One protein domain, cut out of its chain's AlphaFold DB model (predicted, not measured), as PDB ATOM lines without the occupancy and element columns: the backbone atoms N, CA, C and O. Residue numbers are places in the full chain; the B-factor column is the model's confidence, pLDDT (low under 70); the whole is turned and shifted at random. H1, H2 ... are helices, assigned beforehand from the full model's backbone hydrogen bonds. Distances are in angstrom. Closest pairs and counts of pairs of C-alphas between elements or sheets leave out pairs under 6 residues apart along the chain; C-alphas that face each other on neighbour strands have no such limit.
ATOM      1  N   PHE A   2     102.693  75.472 111.674       59.59
ATOM      2  CA  PHE A   2     101.713  75.309 110.582       59.59
ATOM      3  C   PHE A   2     102.228  74.594 109.318       59.59
ATOM      4  O   PHE A   2     101.549  73.714 108.806       59.59
ATOM      5  N   SER A   3     103.450  74.881 108.859       62.34
ATOM      6  CA  SER A   3     104.032  74.218 107.674       62.34
ATOM      7  C   SER A   3     104.251  72.701 107.858       62.34
ATOM      8  O   SER A   3     104.039  71.939 106.921       62.34
ATOM      9  N   LYS A   4     104.577  72.227 109.073       66.81
ATOM     10  CA  LYS A   4     104.719  70.783 109.354       66.81
ATOM     11  C   LYS A   4     103.368  70.058 109.364       66.81
ATOM     12  O   LYS A   4     103.281  68.926 108.903       66.81
ATOM     13  N   LEU A   5     102.323  70.720 109.866       67.19
ATOM     14  CA  LEU A   5     100.948  70.211 109.849       67.19
ATOM     15  C   LEU A   5     100.404  70.108 108.419       67.19
ATOM     16  O   LEU A   5      99.863  69.070 108.063       67.19
ATOM     17  N   LEU A   6     100.609  71.136 107.589       65.12
ATOM     18  CA  LEU A   6     100.186  71.120 106.185       65.12
ATOM     19  C   LEU A   6     100.900  70.021 105.382       65.12
ATOM     20  O   LEU A   6     100.231  69.264 104.685       65.12
ATOM     21  N   ASN A   7     102.216  69.858 105.557       69.44
ATOM     22  CA  ASN A   7     102.968  68.783 104.899       69.44
ATOM     23  C   ASN A   7     102.523  67.384 105.364       69.44
ATOM     24  O   ASN A   7     102.433  66.468 104.554       69.44
ATOM     25  N   SER A   8     102.196  67.210 106.651       77.94
ATOM     26  CA  SER A   8     101.702  65.929 107.183       77.94
ATOM     27  C   SER A   8     100.296  65.579 106.680       77.94
ATOM     28  O   SER A   8     100.026  64.417 106.387       77.94
ATOM     29  N   ILE A   9      99.402  66.566 106.567       74.25
ATOM     30  CA  ILE A   9      98.050  66.369 106.021       74.25
ATOM     31  C   ILE A   9      98.121  66.044 104.525       74.25
ATOM     32  O   ILE A   9      97.396  65.166 104.060       74.25
ATOM     33  N   TRP A  10      99.006  66.717 103.783       73.25
ATOM     34  CA  TRP A  10      99.208  66.455 102.360       73.25
ATOM     35  C   TRP A  10      99.769  65.051 102.107       73.25
ATOM     36  O   TRP A  10      99.196  64.319 101.305       73.25
ATOM     37  N   GLY A  11     100.795  64.632 102.859       78.81
ATOM     38  CA  GLY A  11     101.359  63.279 102.751       78.81
ATOM     39  C   GLY A  11     100.329  62.178 103.022       78.81
ATOM     40  O   GLY A  11     100.186  61.257 102.227       78.81
ATOM     41  N   LYS A  12      99.500  62.327 104.066       82.81
ATOM     42  CA  LYS A  12      98.416  61.367 104.359       82.81
ATOM     43  C   LYS A  12      97.359  61.286 103.256       82.81
ATOM     44  O   LYS A  12      96.744  60.241 103.063       82.81
ATOM     45  N   LYS A  13      97.093  62.399 102.562       86.88
ATOM     46  CA  LYS A  13      96.141  62.431 101.445       86.88
ATOM     47  C   LYS A  13      96.697  61.700 100.220       86.88
ATOM     48  O   LYS A  13      95.940  61.003  99.554       86.88
ATOM     49  N   GLU A  14      97.987  61.860  99.941       87.44
ATOM     50  CA  GLU A  14      98.684  61.174  98.850       87.44
ATOM     51  C   GLU A  14      98.774  59.662  99.092       87.44
ATOM     52  O   GLU A  14      98.403  58.886  98.217       87.44
ATOM     53  N   GLU A  15      99.144  59.239 100.305       91.38
ATOM     54  CA  GLU A  15      99.168  57.822 100.699       91.38
ATOM     55  C   GLU A  15      97.802  57.153 100.505       91.38
ATOM     56  O   GLU A  15      97.708  56.100  99.875       91.38
ATOM     57  N   LYS A  16      96.730  57.799 100.982       93.38
ATOM     58  CA  LYS A  16      95.368  57.285 100.812       93.38
ATOM     59  C   LYS A  16      94.972  57.182  99.335       93.38
ATOM     60  O   LYS A  16      94.344  56.208  98.938       93.38
ATOM     61  N   LEU A  17      95.334  58.173  98.517       92.44
ATOM     62  CA  LEU A  17      95.046  58.150  97.083       92.44
ATOM     63  C   LEU A  17      95.738  56.965  96.393       92.44
ATOM     64  O   LEU A  17      95.116  56.291  95.578       92.44
ATOM     65  N   LEU A  18      97.002  56.702  96.728       92.69
ATOM     66  CA  LEU A  18      97.744  55.559  96.194       92.69
ATOM     67  C   LEU A  18      97.123  54.226  96.632       92.69
ATOM     68  O   LEU A  18      96.995  53.316  95.817       92.69
ATOM     69  N   GLU A  19      96.695  54.117  97.891       95.25
ATOM     70  CA  GLU A  19      95.977  52.942  98.395       95.25
ATOM     71  C   GLU A  19      94.668  52.701  97.625       95.25
ATOM     72  O   GLU A  19      94.420  51.586  97.159       95.25
ATOM     73  N   ASP A  20      93.866  53.750  97.432       95.62
ATOM     74  CA  ASP A  20      92.604  53.679  96.692       95.62
ATOM     75  C   ASP A  20      92.839  53.272  95.220       95.62
ATOM     76  O   ASP A  20      92.121  52.417  94.696       95.62
ATOM     77  N   ILE A  21      93.876  53.812  94.562       95.31
ATOM     78  CA  ILE A  21      94.264  53.435  93.190       95.31
ATOM     79  C   ILE A  21      94.667  51.960  93.118       95.31
ATOM     80  O   ILE A  21      94.153  51.231  92.269       95.31
ATOM     81  N   ASN A  22      95.533  51.498  94.022       95.25
ATOM     82  CA  ASN A  22      95.978  50.103  94.055       95.25
ATOM     83  C   ASN A  22      94.801  49.145  94.277       95.25
ATOM     84  O   ASN A  22      94.728  48.078  93.665       95.25
ATOM     85  N   LYS A  23      93.844  49.532  95.127       96.12
ATOM     86  CA  LYS A  23      92.629  48.750  95.365       96.12
ATOM     87  C   LYS A  23      91.761  48.654  94.110       96.12
ATOM     88  O   LYS A  23      91.276  47.570  93.799       96.12
ATOM     89  N   LEU A  24      91.574  49.760  93.390       94.94
ATOM     90  CA  LEU A  24      90.813  49.771  92.138       94.94
ATOM     91  C   LEU A  24      91.494  48.943  91.045       94.94
ATOM     92  O   LEU A  24      90.816  48.184  90.360       94.94
ATOM     93  N   GLN A  25      92.819  49.044  90.918       94.75
ATOM     94  CA  GLN A  25      93.595  48.218  89.989       94.75
ATOM     95  C   GLN A  25      93.424  46.732  90.296       94.75
ATOM     96  O   GLN A  25      93.112  45.960  89.397       94.75
ATOM     97  N   LYS A  26      93.534  46.346  91.571       96.06
ATOM     98  CA  LYS A  26      93.338  44.960  91.996       96.06
ATOM     99  C   LYS A  26      91.938  44.439  91.655       96.06
ATOM    100  O   LYS A  26      91.819  43.341  91.129       96.06
ATOM    101  N   ILE A  27      90.895  45.232  91.915       96.69
ATOM    102  CA  ILE A  27      89.516  44.871  91.546       96.69
ATOM    103  C   ILE A  27      89.394  44.702  90.025       96.69
ATOM    104  O   ILE A  27      88.774  43.749  89.567       96.69
ATOM    105  N   GLY A  28      89.988  45.606  89.242       95.81
ATOM    106  CA  GLY A  28      89.992  45.507  87.782       95.81
ATOM    107  C   GLY A  28      90.672  44.232  87.282       95.81
ATOM    108  O   GLY A  28      90.093  43.511  86.474       95.81
ATOM    109  N   ASP A  29      91.858  43.928  87.808       97.62
ATOM    110  CA  ASP A  29      92.617  42.722  87.477       97.62
ATOM    111  C   ASP A  29      91.809  41.450  87.812       97.62
ATOM    112  O   ASP A  29      91.672  40.564  86.967       97.62
ATOM    113  N   GLU A  30      91.194  41.390  89.000       97.50
ATOM    114  CA  GLU A  30      90.325  40.278  89.412       97.50
ATOM    115  C   GLU A  30      89.113  40.111  88.480       97.50
ATOM    116  O   GLU A  30      88.787  38.988  88.101       97.50
ATOM    117  N   LEU A  31      88.463  41.203  88.061       97.50
ATOM    118  CA  LEU A  31      87.322  41.148  87.138       97.50
ATOM    119  C   LEU A  31      87.715  40.625  85.750       97.50
ATOM    120  O   LEU A  31      86.971  39.836  85.166       97.50
ATOM    121  N   ILE A  32      88.879  41.032  85.236       98.19
ATOM    122  CA  ILE A  32      89.413  40.542  83.957       98.19
ATOM    123  C   ILE A  32      89.623  39.026  84.025       98.19
ATOM    124  O   ILE A  32      89.126  38.289  83.168       98.19
ATOM    125  N   ILE A  33      90.311  38.557  85.071       98.44
ATOM    126  CA  ILE A  33      90.576  37.132  85.300       98.44
ATOM    127  C   ILE A  33      89.257  36.361  85.397       98.44
ATOM    128  O   ILE A  33      89.040  35.407  84.646       98.44
ATOM    129  N   LEU A  34      88.347  36.802  86.273       98.12
ATOM    130  CA  LEU A  34      87.048  36.164  86.487       98.12
ATOM    131  C   LEU A  34      86.250  36.050  85.190       98.12
ATOM    132  O   LEU A  34      85.643  35.011  84.927       98.12
ATOM    133  N   ARG A  35      86.262  37.092  84.354       98.06
ATOM    134  CA  ARG A  35      85.537  37.053  83.090       98.06
ATOM    135  C   ARG A  35      86.108  36.012  82.135       98.06
ATOM    136  O   ARG A  35      85.331  35.230  81.589       98.06
ATOM    137  N   PHE A  36      87.423  35.987  81.920       98.44
ATOM    138  CA  PHE A  36      88.027  35.018  81.003       98.44
ATOM    139  C   PHE A  36      87.849  33.579  81.491       98.44
ATOM    140  O   PHE A  36      87.488  32.711  80.696       98.44
ATOM    141  N   ARG A  37      87.982  33.339  82.800       98.19
ATOM    142  CA  ARG A  37      87.637  32.047  83.414       98.19
ATOM    143  C   ARG A  37      86.185  31.666  83.152       98.19
ATOM    144  O   ARG A  37      85.923  30.558  82.699       98.19
ATOM    145  N   SER A  38      85.254  32.601  83.337       98.06
ATOM    146  CA  SER A  38      83.833  32.363  83.079       98.06
ATOM    147  C   SER A  38      83.550  32.005  81.615       98.06
ATOM    148  O   SER A  38      82.727  31.132  81.357       98.06
ATOM    149  N   ILE A  39      84.246  32.620  80.650       97.94
ATOM    150  CA  ILE A  39      84.131  32.258  79.225       97.94
ATOM    151  C   ILE A  39      84.620  30.823  78.991       97.94
ATOM    152  O   ILE A  39      83.937  30.046  78.321       97.94
ATOM    153  N   SER A  40      85.762  30.448  79.578       98.06
ATOM    154  CA  SER A  40      86.265  29.073  79.515       98.06
ATOM    155  C   SER A  40      85.253  28.083  80.104       98.06
ATOM    156  O   SER A  40      84.851  27.136  79.426       98.06
ATOM    157  N   GLU A  41      84.739  28.343  81.308       97.88
ATOM    158  CA  GLU A  41      83.726  27.511  81.970       97.88
ATOM    159  C   GLU A  41      82.440  27.375  81.141       97.88
ATOM    160  O   GLU A  41      81.945  26.265  80.947       97.88
ATOM    161  N   GLN A  42      81.921  28.482  80.601       97.38
ATOM    162  CA  GLN A  42      80.717  28.500  79.759       97.38
ATOM    163  C   GLN A  42      80.900  27.708  78.461       97.38
ATOM    164  O   GLN A  42      79.938  27.134  77.951       97.38
ATOM    165  N   SER A  43      82.129  27.635  77.945       97.00
ATOM    166  CA  SER A  43      82.477  26.793  76.798       97.00
ATOM    167  C   SER A  43      82.651  25.307  77.148       97.00
ATOM    168  O   SER A  43      82.943  24.507  76.264       97.00
ATOM    169  N   GLY A  44      82.503  24.919  78.420       97.06
ATOM    170  CA  GLY A  44      82.782  23.563  78.896       97.06
ATOM    171  C   GLY A  44      84.277  23.261  79.049       97.06
ATOM    172  O   GLY A  44      84.670  22.100  78.967       97.06
ATOM    173  N   GLY A  45      85.111  24.289  79.235       94.62
ATOM    174  CA  GLY A  45      86.569  24.165  79.321       94.62
ATOM    175  C   GLY A  45      87.257  23.919  77.976       94.62
ATOM    176  O   GLY A  45      88.385  23.438  77.950       94.62
ATOM    177  N   ILE A  46      86.573  24.209  76.863       96.50
ATOM    178  CA  ILE A  46      87.111  24.049  75.504       96.50
ATOM    179  C   ILE A  46      87.988  25.246  75.125       96.50
ATOM    180  O   ILE A  46      89.011  25.080  74.468       96.50
ATOM    181  N   LEU A  47      87.576  26.450  75.521       98.12
ATOM    182  CA  LEU A  47      88.309  27.684  75.260       98.12
ATOM    183  C   LEU A  47      89.254  27.977  76.423       98.12
ATOM    184  O   LEU A  47      88.888  27.812  77.586       98.12
ATOM    185  N   ALA A  48      90.451  28.459  76.109       98.06
ATOM    186  CA  ALA A  48      91.372  29.020  77.083       98.06
ATOM    187  C   ALA A  48      90.769  30.304  77.712       98.06
ATOM    188  O   ALA A  48      89.876  30.926  77.124       98.06
ATOM    189  N   PRO A  49      91.241  30.751  78.883       98.25
ATOM    190  CA  PRO A  49      92.241  30.100  79.716       98.25
ATOM    191  C   PRO A  49      91.645  28.935  80.513       98.25
ATOM    192  O   PRO A  49      90.776  29.135  81.367       98.25
ATOM    193  N   THR A  50      92.154  27.725  80.279       97.62
ATOM    194  CA  THR A  50      91.869  26.564  81.130       97.62
ATOM    195  C   THR A  50      92.792  26.589  82.351       97.62
ATOM    196  O   THR A  50      93.601  27.503  82.529       97.62
ATOM    197  N   ASN A  51      92.727  25.570  83.210       95.94
ATOM    198  CA  ASN A  51      93.610  25.461  84.379       95.94
ATOM    199  C   ASN A  51      95.112  25.354  84.029       95.94
ATOM    200  O   ASN A  51      95.935  25.349  84.942       95.94
ATOM    201  N   ASN A  52      95.465  25.266  82.743       97.38
ATOM    202  CA  ASN A  52      96.848  25.273  82.266       97.38
ATOM    203  C   ASN A  52      97.486  26.668  82.274       97.38
ATOM    204  O   ASN A  52      98.698  26.761  82.428       97.38
ATOM    205  N   THR A  53      96.692  27.735  82.141       98.19
ATOM    206  CA  THR A  53      97.176  29.119  82.251       98.19
ATOM    207  C   THR A  53      96.834  29.649  83.633       98.19
ATOM    208  O   THR A  53      95.679  29.569  84.047       98.19
ATOM    209  N   SER A  54      97.800  30.200  84.364       98.56
ATOM    210  CA  SER A  54      97.568  30.823  85.672       98.56
ATOM    211  C   SER A  54      96.915  32.204  85.555       98.56
ATOM    212  O   SER A  54      96.961  32.860  84.518       98.56
ATOM    213  N   ASP A  55      96.333  32.689  86.648       98.69
ATOM    214  CA  ASP A  55      95.703  34.016  86.687       98.69
ATOM    215  C   ASP A  55      96.694  35.159  86.409       98.69
ATOM    216  O   ASP A  55      96.337  36.154  85.778       98.69
ATOM    217  N   ALA A  56      97.950  34.997  86.837       98.56
ATOM    218  CA  ALA A  56      99.015  35.948  86.545       98.56
ATOM    219  C   ALA A  56      99.325  36.001  85.040       98.56
ATOM    220  O   ALA A  56      99.429  37.089  84.480       98.56
ATOM    221  N   GLU A  57      99.396  34.843  84.382       98.69
ATOM    222  CA  GLU A  57      99.655  34.750  82.941       98.69
ATOM    223  C   GLU A  57      98.490  35.299  82.109       98.69
ATOM    224  O   GLU A  57      98.722  36.029  81.149       98.69
ATOM    225  N   ILE A  58      97.233  35.037  82.502       98.75
ATOM    226  CA  ILE A  58      96.050  35.643  81.856       98.75
ATOM    227  C   ILE A  58      96.196  37.164  81.819       98.75
ATOM    228  O   ILE A  58      95.985  37.805  80.786       98.75
ATOM    229  N   LEU A  59      96.550  37.741  82.966       98.62
ATOM    230  CA  LEU A  59      96.665  39.177  83.124       98.62
ATOM    231  C   LEU A  59      97.867  39.750  82.365       98.62
ATOM    232  O   LEU A  59      97.760  40.832  81.788       98.62
ATOM    233  N   GLU A  60      98.990  39.036  82.358       98.69
ATOM    234  CA  GLU A  60     100.191  39.404  81.610       98.69
ATOM    235  C   GLU A  60      99.921  39.433  80.104       98.69
ATOM    236  O   GLU A  60     100.186  40.452  79.459       98.69
ATOM    237  N   VAL A  61      99.314  38.379  79.554       98.81
ATOM    238  CA  VAL A  61      98.920  38.317  78.139       98.81
ATOM    239  C   VAL A  61      97.947  39.448  77.813       98.81
ATOM    240  O   VAL A  61      98.177  40.206  76.869       98.81
ATOM    241  N   TYR A  62      96.900  39.626  78.624       98.75
ATOM    242  CA  TYR A  62      95.909  40.687  78.433       98.75
ATOM    243  C   TYR A  62      96.555  42.080  78.391       98.75
ATOM    244  O   TYR A  62      96.354  42.831  77.434       98.75
ATOM    245  N   LYS A  63      97.369  42.426  79.398       98.56
ATOM    246  CA  LYS A  63      98.031  43.738  79.487       98.56
ATOM    247  C   LYS A  63      99.022  43.951  78.342       98.56
ATOM    248  O   LYS A  63      99.084  45.059  77.805       98.56
ATOM    249  N   THR A  64      99.758  42.912  77.953       98.88
ATOM    250  CA  THR A  64     100.730  42.963  76.850       98.88
ATOM    251  C   THR A  64     100.039  43.266  75.524       98.88
ATOM    252  O   THR A  64     100.421  44.208  74.830       98.88
ATOM    253  N   VAL A  65      98.969  42.533  75.208       98.81
ATOM    254  CA  VAL A  65      98.198  42.711  73.970       98.81
ATOM    255  C   VAL A  65      97.562  44.098  73.915       98.81
ATOM    256  O   VAL A  65      97.740  44.811  72.928       98.81
ATOM    257  N   LEU A  66      96.868  44.519  74.980       98.50
ATOM    258  CA  LEU A  66      96.243  45.843  75.028       98.50
ATOM    259  C   LEU A  66      97.271  46.955  74.832       98.50
ATOM    260  O   LEU A  66      97.052  47.837  74.006       98.50
ATOM    261  N   SER A  67      98.394  46.894  75.550       98.56
ATOM    262  CA  SER A  67      99.438  47.918  75.462       98.56
ATOM    263  C   SER A  67     100.001  48.022  74.047       98.56
ATOM    264  O   SER A  67     100.140  49.128  73.528       98.56
ATOM    265  N   ALA A  68     100.278  46.886  73.402       98.81
ATOM    266  CA  ALA A  68     100.825  46.852  72.051       98.81
ATOM    267  C   ALA A  68      99.854  47.461  71.025       98.81
ATOM    268  O   ALA A  68     100.228  48.362  70.275       98.81
ATOM    269  N   PHE A  69      98.586  47.035  71.029       98.75
ATOM    270  CA  PHE A  69      97.586  47.559  70.095       98.75
ATOM    271  C   PHE A  69      97.234  49.024  70.365       98.75
ATOM    272  O   PHE A  69      97.047  49.785  69.418       98.75
ATOM    273  N   GLN A  70      97.171  49.450  71.629       98.44
ATOM    274  CA  GLN A  70      96.921  50.849  71.982       98.44
ATOM    275  C   GLN A  70      98.053  51.763  71.515       98.44
ATOM    276  O   GLN A  70      97.779  52.790  70.899       98.44
ATOM    277  N   GLN A  71      99.311  51.373  71.741       98.56
ATOM    278  CA  GLN A  71     100.467  52.124  71.246       98.56
ATOM    279  C   GLN A  71     100.475  52.184  69.718       98.56
ATOM    280  O   GLN A  71     100.704  53.244  69.135       98.56
ATOM    281  N   ALA A  72     100.181  51.067  69.053       98.50
ATOM    282  CA  ALA A  72     100.114  51.039  67.601       98.50
ATOM    283  C   ALA A  72      98.979  51.930  67.058       98.50
ATOM    284  O   ALA A  72      99.153  52.599  66.036       98.50
ATOM    285  N   ALA A  73      97.829  51.973  67.740       98.31
ATOM    286  CA  ALA A  73      96.689  52.811  67.364       98.31
ATOM    287  C   ALA A  73      97.006  54.295  67.550       98.31
ATOM    288  O   ALA A  73      96.760  55.093  66.643       98.31
ATOM    289  N   GLU A  74      97.650  54.650  68.663       98.00
ATOM    290  CA  GLU A  74      98.139  56.005  68.920       98.00
ATOM    291  C   GLU A  74      99.086  56.480  67.809       98.00
ATOM    292  O   GLU A  74      98.904  57.567  67.264       98.00
ATOM    293  N   GLN A  75     100.037  55.639  67.390       97.81
ATOM    294  CA  GLN A  75     100.963  55.957  66.295       97.81
ATOM    295  C   GLN A  75     100.259  56.166  64.946       97.81
ATOM    296  O   GLN A  75     100.746  56.924  64.106       97.81
ATOM    297  N   ARG A  76      99.112  55.513  64.727       97.62
ATOM    298  CA  ARG A  76      98.271  55.710  63.537       97.62
ATOM    299  C   ARG A  76      97.311  56.896  63.659       97.62
ATOM    300  O   ARG A  76      96.665  57.240  62.673       97.62
ATOM    301  N   GLY A  77      97.196  57.516  64.835       97.62
ATOM    302  CA  GLY A  77      96.149  58.503  65.114       97.62
ATOM    303  C   GLY A  77      94.742  57.893  65.111       97.62
ATOM    304  O   GLY A  77      93.769  58.585  64.813       97.62
ATOM    305  N   GLU A  78      94.634  56.600  65.407       97.19
ATOM    306  CA  GLU A  78      93.389  55.839  65.461       97.19
ATOM    307  C   GLU A  78      93.015  55.491  66.907       97.19
ATOM    308  O   GLU A  78      93.831  55.541  67.828       97.19
ATOM    309  N   HIS A  79      91.757  55.103  67.110       96.88
ATOM    310  CA  HIS A  79      91.273  54.565  68.374       96.88
ATOM    311  C   HIS A  79      90.662  53.185  68.140       96.88
ATOM    312  O   HIS A  79      89.745  53.049  67.329       96.88
ATOM    313  N   ILE A  80      91.147  52.178  68.871       98.06
ATOM    314  CA  ILE A  80      90.527  50.851  68.916       98.06
ATOM    315  C   ILE A  80      89.594  50.814  70.135       98.06
ATOM    316  O   ILE A  80      90.071  51.024  71.256       98.06
ATOM    317  N   PRO A  81      88.288  50.542  69.956       97.69
ATOM    318  CA  PRO A  81      87.360  50.439  71.074       97.69
ATOM    319  C   PRO A  81      87.763  49.345  72.068       97.69
ATOM    320  O   PRO A  81      88.266  48.284  71.693       97.69
ATOM    321  N   ALA A  82      87.485  49.574  73.354       96.75
ATOM    322  CA  ALA A  82      87.850  48.640  74.420       96.75
ATOM    323  C   ALA A  82      87.245  47.236  74.227       96.75
ATOM    324  O   ALA A  82      87.915  46.244  74.491       96.75
ATOM    325  N   LEU A  83      86.012  47.141  73.714       97.94
ATOM    326  CA  LEU A  83      85.353  45.856  73.450       97.94
ATOM    327  C   LEU A  83      86.097  45.024  72.398       97.94
ATOM    328  O   LEU A  83      86.188  43.806  72.538       97.94
ATOM    329  N   ASN A  84      86.671  45.680  71.388       98.56
ATOM    330  CA  ASN A  84      87.499  45.019  70.384       98.56
ATOM    331  C   ASN A  84      88.843  44.595  70.977       98.56
ATOM    332  O   ASN A  84      89.264  43.461  70.785       98.56
ATOM    333  N   LEU A  85      89.488  45.454  71.774       98.56
ATOM    334  CA  LEU A  85      90.731  45.094  72.473       98.56
ATOM    335  C   LEU A  85      90.552  43.876  73.389       98.56
ATOM    336  O   LEU A  85      91.411  42.997  73.413       98.56
ATOM    337  N   ASN A  86      89.423  43.784  74.093       98.44
ATOM    338  CA  ASN A  86      89.095  42.628  74.924       98.44
ATOM    339  C   ASN A  86      88.950  41.351  74.089       98.44
ATOM    340  O   ASN A  86      89.432  40.294  74.498       98.44
ATOM    341  N   TYR A  87      88.300  41.441  72.925       98.62
ATOM    342  CA  TYR A  87      88.163  40.310  72.011       98.62
ATOM    343  C   TYR A  87      89.521  39.869  71.452       98.62
ATOM    344  O   TYR A  87      89.831  38.680  71.434       98.62
ATOM    345  N   ILE A  88      90.375  40.820  71.067       98.75
ATOM    346  CA  ILE A  88      91.739  40.535  70.610       98.75
ATOM    347  C   ILE A  88      92.523  39.839  71.727       98.75
ATOM    348  O   ILE A  88      93.088  38.771  71.506       98.75
ATOM    349  N   ALA A  89      92.500  40.371  72.951       98.75
ATOM    350  CA  ALA A  89      93.160  39.738  74.091       98.75
ATOM    351  C   ALA A  89      92.641  38.317  74.352       98.75
ATOM    352  O   ALA A  89      93.437  37.418  74.608       98.75
ATOM    353  N   PHE A  90      91.333  38.082  74.212       98.62
ATOM    354  CA  PHE A  90      90.757  36.742  74.298       98.62
ATOM    355  C   PHE A  90      91.360  35.774  73.268       98.62
ATOM    356  O   PHE A  90      91.746  34.664  73.640       98.62
ATOM    357  N   GLN A  91      91.491  36.194  72.003       98.62
ATOM    358  CA  GLN A  91      92.138  35.397  70.950       98.62
ATOM    359  C   GLN A  91      93.605  35.099  71.294       98.62
ATOM    360  O   GLN A  91      94.057  33.963  71.172       98.62
ATOM    361  N   PHE A  92      94.341  36.094  71.786       98.81
ATOM    362  CA  PHE A  92      95.743  35.924  72.163       98.81
ATOM    363  C   PHE A  92      95.941  35.038  73.398       98.81
ATOM    364  O   PHE A  92      96.927  34.308  73.449       98.81
ATOM    365  N   ILE A  93      94.997  35.010  74.344       98.75
ATOM    366  CA  ILE A  93      95.004  34.034  75.446       98.75
ATOM    367  C   ILE A  93      94.853  32.602  74.905       98.75
ATOM    368  O   ILE A  93      95.540  31.702  75.386       98.75
ATOM    369  N   GLN A  94      94.032  32.383  73.864       98.62
ATOM    370  CA  GLN A  94      93.974  31.073  73.192       98.62
ATOM    371  C   GLN A  94      95.331  30.695  72.603       98.62
ATOM    372  O   GLN A  94      95.775  29.558  72.744       98.62
ATOM    373  N   ILE A  95      95.978  31.640  71.922       98.56
ATOM    374  CA  ILE A  95      97.269  31.411  71.270       98.56
ATOM    375  C   ILE A  95      98.344  31.109  72.314       98.56
ATOM    376  O   ILE A  95      99.070  30.132  72.155       98.56
ATOM    377  N   TYR A  96      98.407  31.892  73.392       98.81
ATOM    378  CA  TYR A  96      99.359  31.694  74.482       98.81
ATOM    379  C   TYR A  96      99.255  30.288  75.075       98.81
ATOM    380  O   TYR A  96     100.254  29.574  75.130       98.81
ATOM    381  N   GLU A  97      98.051  29.857  75.464       98.62
ATOM    382  CA  GLU A  97      97.877  28.553  76.110       98.62
ATOM    383  C   GLU A  97      98.165  27.383  75.154       98.62
ATOM    384  O   GLU A  97      98.765  26.388  75.556       98.62
ATOM    385  N   ASN A  98      97.758  27.491  73.882       98.31
ATOM    386  CA  ASN A  98      97.852  26.378  72.932       98.31
ATOM    387  C   ASN A  98      99.197  26.287  72.197       98.31
ATOM    388  O   ASN A  98      99.577  25.200  71.763       98.31
ATOM    389  N   MET A  99      99.893  27.411  72.012       98.12
ATOM    390  CA  MET A  99     101.116  27.501  71.199       98.12
ATOM    391  C   MET A  99     102.345  27.928  72.015       98.12
ATOM    392  O   MET A  99     103.471  27.793  71.536       98.12
ATOM    393  N   GLY A 100     102.149  28.405  73.247       97.56
ATOM    394  CA  GLY A 100     103.212  28.857  74.137       97.56
ATOM    395  C   GLY A 100     103.651  30.306  73.904       97.56
ATOM    396  O   GLY A 100     103.289  30.961  72.925       97.56
ATOM    397  N   ASN A 101     104.467  30.804  74.838       97.50
ATOM    398  CA  ASN A 101     104.863  32.211  74.917       97.50
ATOM    399  C   ASN A 101     105.662  32.716  73.699       97.50
ATOM    400  O   ASN A 101     105.446  33.838  73.256       97.50
ATOM    401  N   GLU A 102     106.572  31.904  73.149       98.19
ATOM    402  CA  GLU A 102     107.398  32.301  71.996       98.19
ATOM    403  C   GLU A 102     106.521  32.608  70.775       98.19
ATOM    404  O   GLU A 102     106.556  33.714  70.243       98.19
ATOM    405  N   PHE A 103     105.630  31.679  70.412       98.38
ATOM    406  CA  PHE A 103     104.703  31.887  69.304       98.38
ATOM    407  C   PHE A 103     103.715  33.028  69.578       98.38
ATOM    408  O   PHE A 103     103.367  33.775  68.666       98.38
ATOM    409  N   PHE A 104     103.257  33.179  70.824       98.62
ATOM    410  CA  PHE A 104     102.417  34.305  71.235       98.62
ATOM    411  C   PHE A 104     103.075  35.661  70.922       98.62
ATOM    412  O   PHE A 104     102.422  36.519  70.321       98.62
ATOM    413  N   LEU A 105     104.347  35.844  71.289       98.69
ATOM    414  CA  LEU A 105     105.079  37.093  71.066       98.69
ATOM    415  C   LEU A 105     105.331  37.349  69.575       98.69
ATOM    416  O   LEU A 105     105.016  38.437  69.092       98.69
ATOM    417  N   ASP A 106     105.800  36.337  68.839       98.62
ATOM    418  CA  ASP A 106     106.032  36.438  67.391       98.62
ATOM    419  C   ASP A 106     104.734  36.769  66.639       98.62
ATOM    420  O   ASP A 106     104.701  37.597  65.721       98.62
ATOM    421  N   HIS A 107     103.623  36.141  67.040       98.56
ATOM    422  CA  HIS A 107     102.325  36.419  66.444       98.56
ATOM    423  C   HIS A 107     101.838  37.829  66.782       98.56
ATOM    424  O   HIS A 107     101.268  38.492  65.916       98.56
ATOM    425  N   LEU A 108     102.063  38.311  68.008       98.81
ATOM    426  CA  LEU A 108     101.693  39.671  68.395       98.81
ATOM    427  C   LEU A 108     102.452  40.696  67.553       98.81
ATOM    428  O   LEU A 108     101.816  41.582  66.984       98.81
ATOM    429  N   GLU A 109     103.768  40.539  67.400       98.75
ATOM    430  CA  GLU A 109     104.583  41.401  66.538       98.75
ATOM    431  C   GLU A 109     104.041  41.418  65.104       98.75
ATOM    432  O   GLU A 109     103.754  42.485  64.560       98.75
ATOM    433  N   TYR A 110     103.780  40.241  64.523       98.56
ATOM    434  CA  TYR A 110     103.187  40.130  63.189       98.56
ATOM    435  C   TYR A 110     101.837  40.863  63.067       98.56
ATOM    436  O   TYR A 110     101.570  41.519  62.053       98.56
ATOM    437  N   GLN A 111     100.966  40.758  64.075       98.56
ATOM    438  CA  GLN A 111      99.654  41.407  64.053       98.56
ATOM    439  C   GLN A 111      99.748  42.929  64.200       98.56
ATOM    440  O   GLN A 111      99.007  43.647  63.525       98.56
ATOM    441  N   ILE A 112     100.681  43.430  65.012       98.75
ATOM    442  CA  ILE A 112     100.964  44.866  65.130       98.75
ATOM    443  C   ILE A 112     101.523  45.417  63.814       98.75
ATOM    444  O   ILE A 112     101.038  46.432  63.308       98.75
ATOM    445  N   ASP A 113     102.451  44.699  63.186       98.56
ATOM    446  CA  ASP A 113     102.983  45.029  61.863       98.56
ATOM    447  C   ASP A 113     101.895  45.084  60.787       98.56
ATOM    448  O   ASP A 113     101.884  45.968  59.919       98.56
ATOM    449  N   PHE A 114     100.964  44.128  60.824       98.44
ATOM    450  CA  PHE A 114      99.812  44.126  59.934       98.44
ATOM    451  C   PHE A 114      98.922  45.343  60.189       98.44
ATOM    452  O   PHE A 114      98.533  46.016  59.230       98.44
ATOM    453  N   TYR A 115      98.624  45.637  61.455       98.56
ATOM    454  CA  TYR A 115      97.789  46.762  61.860       98.56
ATOM    455  C   TYR A 115      98.379  48.105  61.404       98.56
ATOM    456  O   TYR A 115      97.674  48.929  60.819       98.56
ATOM    457  N   HIS A 116      99.694  48.299  61.533       98.12
ATOM    458  CA  HIS A 116     100.378  49.486  61.015       98.12
ATOM    459  C   HIS A 116     100.216  49.686  59.508       98.12
ATOM    460  O   HIS A 116     100.134  50.826  59.055       98.12
ATOM    461  N   LYS A 117     100.149  48.604  58.730       97.81
ATOM    462  CA  LYS A 117     100.050  48.669  57.265       97.81
ATOM    463  C   LYS A 117      98.604  48.771  56.779       97.81
ATOM    464  O   LYS A 117      98.343  49.475  55.809       97.81
ATOM    465  N   ASN A 118      97.676  48.090  57.449       97.62
ATOM    466  CA  ASN A 118      96.340  47.820  56.909       97.62
ATOM    467  C   ASN A 118      95.186  48.283  57.812       97.62
ATOM    468  O   ASN A 118      94.034  48.237  57.386       97.62
ATOM    469  N   GLY A 119      95.468  48.728  59.036       97.38
ATOM    470  CA  GLY A 119      94.446  48.941  60.057       97.38
ATOM    471  C   GLY A 119      93.953  47.626  60.669       97.38
ATOM    472  O   GLY A 119      94.554  46.563  60.489       97.38
ATOM    473  N   LEU A 120      92.883  47.708  61.465       97.56
ATOM    474  CA  LEU A 120      92.388  46.570  62.243       97.56
ATOM    475  C   LEU A 120      91.765  45.517  61.326       97.56
ATOM    476  O   LEU A 120      90.918  45.849  60.491       97.56
ATOM    477  N   ARG A 121      92.169  44.255  61.502       96.94
ATOM    478  CA  ARG A 121      91.561  43.128  60.788       96.94
ATOM    479  C   ARG A 121      90.068  43.043  61.082       96.94
ATOM    480  O   ARG A 121      89.617  43.437  62.155       96.94
ATOM    481  N   ASP A 122      89.307  42.522  60.127       96.62
ATOM    482  CA  ASP A 122      87.852  42.435  60.260       96.62
ATOM    483  C   ASP A 122      87.417  41.473  61.372       96.62
ATOM    484  O   ASP A 122      86.481  41.785  62.098       96.62
ATOM    485  N   ASP A 123      88.126  40.363  61.571       95.31
ATOM    486  CA  ASP A 123      87.876  39.420  62.669       95.31
ATOM    487  C   ASP A 123      88.163  40.026  64.053       95.31
ATOM    488  O   ASP A 123      87.537  39.653  65.038       95.31
ATOM    489  N   TYR A 124      89.045  41.021  64.142       97.69
ATOM    490  CA  TYR A 124      89.308  41.766  65.376       97.69
ATOM    491  C   TYR A 124      88.269  42.854  65.682       97.69
ATOM    492  O   TYR A 124      88.369  43.515  66.716       97.69
ATOM    493  N   LYS A 125      87.261  43.046  64.819       96.88
ATOM    494  CA  LYS A 125      86.148  43.985  65.049       96.88
ATOM    495  C   LYS A 125      84.976  43.365  65.809       96.88
ATOM    496  O   LYS A 125      84.003  44.063  66.084       96.88
TER     497      LYS A 125
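This is residues 2 to 125 of the 131 residues of an uncharacterized protein of Haemophilus parasuis (UniProt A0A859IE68). One long helix, H1, sticks out with residues 2 to 28 as a bare arm from a small, compact body of helices. In the body H2 and H4 run side by side, H3 crosses H2 at a slant, and the last part of H1 passes across the beginning of H2. The printed part has 124 residues with four named helices, H1 to H4 in order along the chain, and no named strand; the class is all helix, and the helices that touch are mostly crossed. The whole is loose, with a radius of gyration of the C-alphas of 18.9 A, and elongated, spanning 61 by 38 by 25 A; the arm makes the length.

Start with H1, residues 2 to 42, and look at its residues 29 to 33, which alone touch H2, residues 55 to 76. There the closest C-alphas are those of Ile 33 and Asp 55, 6.2 A apart, and the two lines are about perpendicular at 77 degrees. H2 is the hub, touching the three other helices. Look next at H3, residues 82 to 99, which touches H2 at a steep tilt of 53 degrees, opposite ways; the closest C-alphas, of Tyr 62 and Ala 89, are 5.2 A apart. H1 and H3 are close but not clearly touching, with the C-alphas of Phe 36 and Phe 90 the closest at 7.4 A. Then find H4, residues 101 to 118, which with residues 108 to 116 alone touches H2 at a shallow tilt of 21 degrees, the same way; the closest C-alphas, of Phe 69 and Ile 112, are 6.6 A apart. H3 and H4 form a helical hairpin at a steep tilt of 39 degrees, opposite ways, touching through residues 92 to 96 and 103 to 108, with the C-alphas of Tyr 96 and Phe 104 the closest at 5.2 A. H1 and H4 are apart. In H1, H2, H3 and H4 every O i to N i+4 pair is within hydrogen-bond range.

Find C-alpha 2 at (101.713, 75.309, 110.582); from there H1 runs 59.8 A to C-alpha 42 at (80.717, 28.500, 79.759). H2 runs 31.8 A from C-alpha 55 to C-alpha 76, H3 25.2 A from C-alpha 82 to C-alpha 99, and H4 25.3 A from C-alpha 101 to C-alpha 118 at (96.340, 47.820, 56.909).

The C-alphas farthest apart are those of Phe 2 and Ile 46, at 63.8 A. Without residues 2 to 28, the body spans 38 by 25 by 22 A. The printed part has no cut. The link from H1 to H2, residues 43 to 54, is long; those from H2 to H3 and from H3 to H4 are tight. Mean pLDDT of the printed part is 95.1, and residues 2 to 7 are under 70.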